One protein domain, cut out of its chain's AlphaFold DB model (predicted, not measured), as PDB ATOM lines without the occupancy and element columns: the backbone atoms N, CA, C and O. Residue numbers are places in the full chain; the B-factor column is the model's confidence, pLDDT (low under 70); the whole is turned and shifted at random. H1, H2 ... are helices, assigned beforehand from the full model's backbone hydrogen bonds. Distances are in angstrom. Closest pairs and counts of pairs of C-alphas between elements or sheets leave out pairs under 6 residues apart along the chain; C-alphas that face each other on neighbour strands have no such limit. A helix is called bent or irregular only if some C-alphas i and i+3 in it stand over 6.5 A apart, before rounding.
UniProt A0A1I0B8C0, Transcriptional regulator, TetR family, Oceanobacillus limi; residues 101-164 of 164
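Overview. This is residues 101 to 164 of the 164 residues of the protein "Transcriptional regulator, TetR family" of Oceanobacillus limi (UniProt A0A1I0B8C0). Two helices side by side make a long helical hairpin: H1 runs one way, the chain turns through a loop that sticks out at residues 132 to 138, and H2 folds back beside H1. The stretch before H1 and the last residues after H2 lie at the other end of this rod. The printed part has 64 residues with two named helices, H1 then H2, and no named strand; its class is all helix. It is loose, with a radius of gyration of the C-alphas of 14.6 A, and spans 44 by 21 by 13 A.

Along the chain. Start at Thr 101, whose C-alpha is at (9.349, 14.443, -19.980). Go on to C-alpha 109 at (15.048, 9.836, -14.374), where H1 begins; it takes residues 109 to 131 and measures 32.7 A from first to last C-alpha. After the link, look for H2 at residues 142 to 159, which measures 25.7 A and ends with C-alpha 159 at (15.141, 17.885, -11.308).

Arrangement. Compare z along the two helices: it rises through H1 and falls through H2, and they run opposite ways at a shallow tilt of 20 degrees. They touch, with 4 pairs of C-alphas within 8 A, and form a helical hairpin. Look at Ile 116 and Leu 155 for their closest C-alphas, 6.8 A apart. In H1 and H2 every O i to N i+4 pair is within hydrogen-bond range. Neither helix is bent.

Size, cuts and confidence. The two C-alphas farthest apart, those of Asp 106 and Asn 138, are 44.7 A from each other. The printed part has no cut, and the link from H1 to H2, 10 residues, is short. In the B-factor column, find residue 137 and residues 163 to 164 under 70; the mean pLDDT of the printed part is 90.1.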
ATOM      1  N   THR A 101       8.906  13.299 -19.182       95.00
ATOM      2  CA  THR A 101       9.349  14.443 -19.980       95.00
ATOM      3  C   THR A 101       9.423  15.739 -19.174       95.00
ATOM      4  O   THR A 101      10.131  16.654 -19.604       95.00
ATOM      5  N   LEU A 102       8.811  15.811 -17.988       95.81
ATOM      6  CA  LEU A 102       8.945  16.943 -17.063       95.81
ATOM      7  C   LEU A 102      10.371  17.079 -16.506       95.81
ATOM      8  O   LEU A 102      10.858  18.189 -16.267       95.81
ATOM      9  N   PHE A 103      11.084  15.958 -16.369       96.56
ATOM     10  CA  PHE A 103      12.458  15.933 -15.882       96.56
ATOM     11  C   PHE A 103      13.431  16.562 -16.882       96.56
ATOM     12  O   PHE A 103      13.248  16.520 -18.108       96.56
ATOM     13  N   ARG A 104      14.508  17.151 -16.358       95.81
ATOM     14  CA  ARG A 104      15.614  17.683 -17.160       95.81
ATOM     15  C   ARG A 104      16.236  16.603 -18.041       95.81
ATOM     16  O   ARG A 104      16.353  15.449 -17.652       95.81
ATOM     17  N   LYS A 105      16.684  17.002 -19.236       93.88
ATOM     18  CA  LYS A 105      17.259  16.070 -20.225       93.88
ATOM     19  C   LYS A 105      18.622  15.505 -19.812       93.88
ATOM     20  O   LYS A 105      19.028  14.485 -20.349       93.88
ATOM     21  N   ASP A 106      19.335  16.194 -18.926       94.56
ATOM     22  CA  ASP A 106      20.664  15.815 -18.439       94.56
ATOM     23  C   ASP A 106      20.623  15.011 -17.130       94.56
ATOM     24  O   ASP A 106      21.665  14.716 -16.550       94.56
ATOM     25  N   VAL A 107      19.424  14.643 -16.671       94.06
ATOM     26  CA  VAL A 107      19.203  13.857 -15.460       94.06
ATOM     27  C   VAL A 107      18.713  12.460 -15.841       94.06
ATOM     28  O   VAL A 107      17.801  12.300 -16.646       94.06
ATOM     29  N   ASP A 108      19.304  11.443 -15.220       95.56
ATOM     30  CA  ASP A 108      18.795  10.072 -15.240       95.56
ATOM     31  C   ASP A 108      17.522   9.999 -14.382       95.56
ATOM     32  O   ASP A 108      17.587  10.150 -13.158       95.56
ATOM     33  N   THR A 109      16.366   9.811 -15.024       93.75
ATOM     34  CA  THR A 109      15.048   9.836 -14.374       93.75
ATOM     35  C   THR A 109      14.915   8.789 -13.268       93.75
ATOM     36  O   THR A 109      14.389   9.099 -12.203       93.75
ATOM     37  N   GLU A 110      15.461   7.587 -13.459       93.31
ATOM     38  CA  GLU A 110      15.401   6.516 -12.454       93.31
ATOM     39  C   GLU A 110      16.193   6.885 -11.197       93.31
ATOM     40  O   GLU A 110      15.771   6.639 -10.063       93.31
ATOM     41  N   LYS A 111      17.355   7.525 -11.376       95.81
ATOM     42  CA  LYS A 111      18.125   8.058 -10.244       95.81
ATOM     43  C   LYS A 111      17.426   9.251  -9.599       95.81
ATOM     44  O   LYS A 111      17.468   9.368  -8.376       95.81
ATOM     45  N   ALA A 112      16.778  10.109 -10.385       96.38
ATOM     46  CA  ALA A 112      16.012  11.236  -9.862       96.38
ATOM     47  C   ALA A 112      14.866  10.766  -8.962       96.38
ATOM     48  O   ALA A 112      14.734  11.280  -7.855       96.38
ATOM     49  N   TYR A 113      14.104   9.748  -9.378       95.38
ATOM     50  CA  TYR A 113      13.048   9.156  -8.554       95.38
ATOM     51  C   TYR A 113      13.559   8.716  -7.186       95.38
ATOM     52  O   TYR A 113      12.999   9.116  -6.168       95.38
ATOM     53  N   LYS A 114      14.667   7.967  -7.153       95.75
ATOM     54  CA  LYS A 114      15.274   7.496  -5.899       95.75
ATOM     55  C   LYS A 114      15.727   8.647  -5.010       95.75
ATOM     56  O   LYS A 114      15.464   8.634  -3.816       95.75
ATOM     57  N   LEU A 115      16.387   9.654  -5.583       97.50
ATOM     58  CA  LEU A 115      16.858  10.814  -4.822       97.50
ATOM     59  C   LEU A 115      15.699  11.630  -4.247       97.50
ATOM     60  O   LEU A 115      15.763  12.041  -3.090       97.50
ATOM     61  N   ILE A 116      14.637  11.833  -5.028       97.19
ATOM     62  CA  ILE A 116      13.409  12.480  -4.564       97.19
ATOM     63  C   ILE A 116      12.817  11.669  -3.405       97.19
ATOM     64  O   ILE A 116      12.600  12.224  -2.333       97.19
ATOM     65  N   GLN A 117      12.637  10.356  -3.575       94.00
ATOM     66  CA  GLN A 117      12.094   9.483  -2.530       94.00
ATOM     67  C   GLN A 117      12.917   9.526  -1.247       94.00
ATOM     68  O   GLN A 117      12.358   9.784  -0.188       94.00
ATOM     69  N   TRP A 118      14.236   9.354  -1.333       96.50
ATOM     70  CA  TRP A 118      15.107   9.391  -0.157       96.50
ATOM     71  C   TRP A 118      15.082  10.744   0.546       96.50
ATOM     72  O   TRP A 118      15.167  10.795   1.770       96.50
ATOM     73  N   SER A 119      14.946  11.836  -0.209       96.19
ATOM     74  CA  SER A 119      14.825  13.178   0.367       96.19
ATOM     75  C   SER A 119      13.530  13.308   1.174       96.19
ATOM     76  O   SER A 119      13.566  13.760   2.317       96.19
ATOM     77  N   LEU A 120      12.401  12.847   0.623       94.50
ATOM     78  CA  LEU A 120      11.116  12.882   1.326       94.50
ATOM     79  C   LEU A 120      11.069  11.907   2.510       94.50
ATOM     80  O   LEU A 120      10.539  12.248   3.562       94.50
ATOM     81  N   GLU A 121      11.649  10.714   2.377       93.12
ATOM     82  CA  GLU A 121      11.798   9.757   3.480       93.12
ATOM     83  C   GLU A 121      12.697  10.315   4.589       93.12
ATOM     84  O   GLU A 121      12.407  10.143   5.774       93.12
ATOM     85  N   GLY A 122      13.772  11.011   4.214       94.94
ATOM     86  CA  GLY A 122      14.648  11.730   5.133       94.94
ATOM     87  C   GLY A 122      13.873  12.761   5.946       94.94
ATOM     88  O   GLY A 122      13.905  12.710   7.176       94.94
ATOM     89  N   TYR A 123      13.099  13.611   5.266       93.94
ATOM     90  CA  TYR A 123      12.234  14.594   5.916       93.94
ATOM     91  C   TYR A 123      11.186  13.935   6.825       93.94
ATOM     92  O   TYR A 123      11.028  14.320   7.982       93.94
ATOM     93  N   GLN A 124      10.522  12.874   6.354       91.00
ATOM     94  CA  GLN A 124       9.558  12.117   7.156       91.00
ATOM     95  C   GLN A 124      10.203  11.568   8.442       91.00
ATOM     96  O   GLN A 124       9.597  11.610   9.513       91.00
ATOM     97  N   ASN A 125      11.426  11.047   8.358       91.44
ATOM     98  CA  ASN A 125      12.148  10.532   9.519       91.44
ATOM     99  C   ASN A 125      12.543  11.646  10.496       91.44
ATOM    100  O   ASN A 125      12.465  11.438  11.709       91.44
ATOM    101  N   ASP A 126      12.929  12.823   9.999       91.81
ATOM    102  CA  ASP A 126      13.160  14.004  10.835       91.81
ATOM    103  C   ASP A 126      11.892  14.439  11.563       91.81
ATOM    104  O   ASP A 126      11.914  14.596  12.786       91.81
ATOM    105  N   LEU A 127      10.771  14.511  10.849       89.38
ATOM    106  CA  LEU A 127       9.464  14.819  11.417       89.38
ATOM    107  C   LEU A 127       9.091  13.832  12.536       89.38
ATOM    108  O   LEU A 127       8.748  14.236  13.646       89.38
ATOM    109  N   ILE A 128       9.223  12.525  12.282       86.81
ATOM    110  CA  ILE A 128       8.951  11.479  13.279       86.81
ATOM    111  C   ILE A 128       9.828  11.665  14.522       86.81
ATOM    112  O   ILE A 128       9.344  11.507  15.644       86.81
ATOM    113  N   ARG A 129      11.112  12.009  14.355       88.06
ATOM    114  CA  ARG A 129      12.018  12.268  15.484       88.06
ATOM    115  C   ARG A 129      11.579  13.477  16.304       88.06
ATOM    116  O   ARG A 129      11.561  13.384  17.530       88.06
ATOM    117  N   GLN A 130      11.215  14.575  15.648       86.38
ATOM    118  CA  GLN A 130      10.778  15.809  16.308       86.38
ATOM    119  C   GLN A 130       9.444  15.636  17.046       86.38
ATOM    120  O   GLN A 130       9.253  16.176  18.138       86.38
ATOM    121  N   LEU A 131       8.533  14.845  16.477       83.88
ATOM    122  CA  LEU A 131       7.176  14.665  16.989       83.88
ATOM    123  C   LEU A 131       7.003  13.451  17.913       83.88
ATOM    124  O   LEU A 131       5.925  13.264  18.473       83.88
ATOM    125  N   LYS A 132       8.049  12.643  18.134       77.62
ATOM    126  CA  LYS A 132       7.998  11.369  18.883       77.62
ATOM    127  C   LYS A 132       7.338  11.453  20.268       77.62
ATOM    128  O   LYS A 132       6.796  10.462  20.752       77.62
ATOM    129  N   HIS A 133       7.419  12.609  20.921       76.56
ATOM    130  CA  HIS A 133       6.876  12.847  22.263       76.56
ATOM    131  C   HIS A 133       5.704  13.833  22.282       76.56
ATOM    132  O   HIS A 133       5.245  14.219  23.355       76.56
ATOM    133  N   GLN A 134       5.230  14.252  21.109       75.06
ATOM    134  CA  GLN A 134       4.109  15.167  20.988       75.06
ATOM    135  C   GLN A 134       2.798  14.405  20.812       75.06
ATOM    136  O   GLN A 134       2.748  13.317  20.236       75.06
ATOM    137  N   ASN A 135       1.711  15.001  21.296       73.56
ATOM    138  CA  ASN A 135       0.383  14.517  20.969       73.56
ATOM    139  C   ASN A 135      -0.011  15.055  19.590       73.56
ATOM    140  O   ASN A 135      -0.514  16.170  19.487       73.56
ATOM    141  N   LEU A 136       0.186  14.229  18.562       72.25
ATOM    142  CA  LEU A 136      -0.095  14.560  17.162       72.25
ATOM    143  C   LEU A 136      -1.530  15.045  16.911       72.25
ATOM    144  O   LEU A 136      -1.751  15.800  15.976       72.25
ATOM    145  N   VAL A 137      -2.497  14.646  17.745       68.56
ATOM    146  CA  VAL A 137      -3.900  15.082  17.621       68.56
ATOM    147  C   VAL A 137      -4.061  16.569  17.955       68.56
ATOM    148  O   VAL A 137      -4.956  17.223  17.432       68.56
ATOM    149  N   ASN A 138      -3.185  17.112  18.804       72.06
ATOM    150  CA  ASN A 138      -3.232  18.504  19.258       72.06
ATOM    151  C   ASN A 138      -2.078  19.354  18.701       72.06
ATOM    152  O   ASN A 138      -1.958  20.526  19.059       72.06
ATOM    153  N   THR A 139      -1.205  18.775  17.875       80.06
ATOM    154  CA  THR A 139      -0.095  19.493  17.244       80.06
ATOM    155  C   THR A 139      -0.592  20.171  15.973       80.06
ATOM    156  O   THR A 139      -1.213  19.532  15.127       80.06
ATOM    157  N   ASN A 140      -0.291  21.463  15.814       86.19
ATOM    158  CA  ASN A 140      -0.518  22.138  14.541       86.19
ATOM    159  C   ASN A 140       0.440  21.568  13.484       86.19
ATOM    160  O   ASN A 140       1.656  21.702  13.629       86.19
ATOM    161  N   MET A 141      -0.111  20.937  12.445       87.00
ATOM    162  CA  MET A 141       0.673  20.324  11.373       87.00
ATOM    163  C   MET A 141       1.022  21.300  10.243       87.00
ATOM    164  O   MET A 141       1.908  20.986   9.453       87.00
ATOM    165  N   ASP A 142       0.383  22.474  10.183       91.38
ATOM    166  CA  ASP A 142       0.556  23.440   9.089       91.38
ATOM    167  C   ASP A 142       2.029  23.822   8.836       91.38
ATOM    168  O   ASP A 142       2.461  23.734   7.690       91.38
ATOM    169  N   PRO A 143       2.862  24.124   9.859       92.50
ATOM    170  CA  PRO A 143       4.256  24.506   9.616       92.50
ATOM    171  C   PRO A 143       5.093  23.392   8.974       92.50
ATOM    172  O   PRO A 143       6.017  23.663   8.214       92.50
ATOM    173  N   TYR A 144       4.770  22.132   9.276       92.25
ATOM    174  CA  TYR A 144       5.452  20.975   8.697       92.25
ATOM    175  C   TYR A 144       5.009  20.725   7.252       92.25
ATOM    176  O   TYR A 144       5.793  20.256   6.432       92.25
ATOM    177  N   TRP A 145       3.757  21.056   6.924       94.00
ATOM    178  CA  TRP A 145       3.288  21.048   5.542       94.00
ATOM    179  C   TRP A 145       3.939  22.151   4.716       94.00
ATOM    180  O   TRP A 145       4.391  21.872   3.609       94.00
ATOM    181  N   ASP A 146       4.046  23.362   5.262       96.00
ATOM    182  CA  ASP A 146       4.712  24.479   4.591       96.00
ATOM    183  C   ASP A 146       6.168  24.128   4.252       96.00
ATOM    184  O   ASP A 146       6.581  24.222   3.095       96.00
ATOM    185  N   GLU A 147       6.921  23.609   5.225       95.75
ATOM    186  CA  GLU A 147       8.300  23.156   5.015       95.75
ATOM    187  C   GLU A 147       8.381  21.992   4.007       95.75
ATOM    188  O   GLU A 147       9.243  21.979   3.124       95.75
ATOM    189  N   PHE A 148       7.458  21.026   4.072       96.00
ATOM    190  CA  PHE A 148       7.372  19.954   3.079       96.00
ATOM    191  C   PHE A 148       7.174  20.503   1.658       96.00
ATOM    192  O   PHE A 148       7.859  20.064   0.731       96.00
ATOM    193  N   TYR A 149       6.291  21.487   1.469       97.06
ATOM    194  CA  TYR A 149       6.069  22.115   0.164       97.06
ATOM    195  C   TYR A 149       7.299  22.881  -0.333       97.06
ATOM    196  O   TYR A 149       7.605  22.822  -1.528       97.06
ATOM    197  N   GLU A 150       8.053  23.532   0.553       96.88
ATOM    198  CA  GLU A 150       9.332  24.160   0.204       96.88
ATOM    199  C   GLU A 150      10.366  23.130  -0.282       96.88
ATOM    200  O   GLU A 150      11.046  23.345  -1.297       96.88
ATOM    201  N   TYR A 151      10.449  21.965   0.372       97.12
ATOM    202  CA  TYR A 151      11.296  20.863  -0.089       97.12
ATOM    203  C   TYR A 151      10.861  20.332  -1.457       97.12
ATOM    204  O   TYR A 151      11.713  20.133  -2.328       97.12
ATOM    205  N   LEU A 152       9.558  20.156  -1.699       97.25
ATOM    206  CA  LEU A 152       9.056  19.759  -3.019       97.25
ATOM    207  C   LEU A 152       9.407  20.796  -4.093       97.25
ATOM    208  O   LEU A 152       9.871  20.425  -5.172       97.25
ATOM    209  N   GLY A 153       9.262  22.091  -3.793       97.19
ATOM    210  CA  GLY A 153       9.662  23.179  -4.690       97.19
ATOM    211  C   GLY A 153      11.159  23.148  -5.014       97.19
ATOM    212  O   GLY A 153      11.564  23.298  -6.172       97.19
ATOM    213  N   THR A 154      11.991  22.855  -4.016       97.00
ATOM    214  CA  THR A 154      13.437  22.666  -4.198       97.00
ATOM    215  C   THR A 154      13.732  21.467  -5.103       97.00
ATOM    216  O   THR A 154      14.516  21.581  -6.046       97.00
ATOM    217  N   LEU A 155      13.068  20.330  -4.888       97.25
ATOM    218  CA  LEU A 155      13.230  19.133  -5.720       97.25
ATOM    219  C   LEU A 155      12.793  19.382  -7.172       97.25
ATOM    220  O   LEU A 155      13.519  19.003  -8.096       97.25
ATOM    221  N   LYS A 156      11.681  20.095  -7.398       96.94
ATOM    222  CA  LYS A 156      11.284  20.540  -8.747       96.94
ATOM    223  C   LYS A 156      12.347  21.439  -9.375       96.94
ATOM    224  O   LYS A 156      12.677  21.268 -10.546       96.94
ATOM    225  N   THR A 157      12.933  22.350  -8.601       96.56
ATOM    226  CA  THR A 157      14.021  23.228  -9.068       96.56
ATOM    227  C   THR A 157      15.248  22.442  -9.527       96.56
ATOM    228  O   THR A 157      15.847  22.750 -10.557       96.56
ATOM    229  N   LEU A 158      15.605  21.386  -8.798       95.56
ATOM    230  CA  LEU A 158      16.773  20.564  -9.105       95.56
ATOM    231  C   LEU A 158      16.549  19.648 -10.317       95.56
ATOM    232  O   LEU A 158      17.442  19.532 -11.165       95.56
ATOM    233  N   PHE A 159      15.379  19.008 -10.400       96.75
ATOM    234  CA  PHE A 159      15.141  17.885 -11.308       96.75
ATOM    235  C   PHE A 159      14.254  18.199 -12.521       96.75
ATOM    236  O   PHE A 159      14.358  17.480 -13.517       96.75
ATOM    237  N   TYR A 160      13.414  19.240 -12.495       96.81
ATOM    238  CA  TYR A 160      12.476  19.554 -13.588       96.81
ATOM    239  C   TYR A 160      12.993  20.627 -14.548       96.81
ATOM    240  O   TYR A 160      13.877  21.429 -14.240       96.81
ATOM    241  N   LYS A 161      12.468  20.602 -15.775       95.00
ATOM    242  CA  LYS A 161      12.736  21.622 -16.793       95.00
ATOM    243  C   LYS A 161      12.023  22.922 -16.435       95.00
ATOM    244  O   LYS A 161      10.860  22.904 -16.061       95.00
ATOM    245  N   GLY A 162      12.687  24.054 -16.666       81.69
ATOM    246  CA  GLY A 162      12.036  25.368 -16.591       81.69
ATOM    247  C   GLY A 162      11.691  25.839 -15.178       81.69
ATOM    248  O   GLY A 162      11.008  26.843 -15.041       81.69
ATOM    249  N   SER A 163      12.185  25.157 -14.149       62.16
ATOM    250  CA  SER A 163      12.030  25.533 -12.748       62.16
ATOM    251  C   SER A 163      12.964  26.701 -12.392       62.16
ATOM    252  O   SER A 163      14.038  26.508 -11.821       62.16
ATOM    253  N   LYS A 164      12.612  27.914 -12.812       43.22
ATOM    254  CA  LYS A 164      13.205  29.174 -12.346       43.22
ATOM    255  C   LYS A 164      12.134  30.240 -12.229       43.22
ATOM    256  O   LYS A 164      11.291  30.304 -13.150       43.22
TER     257      LYS A 164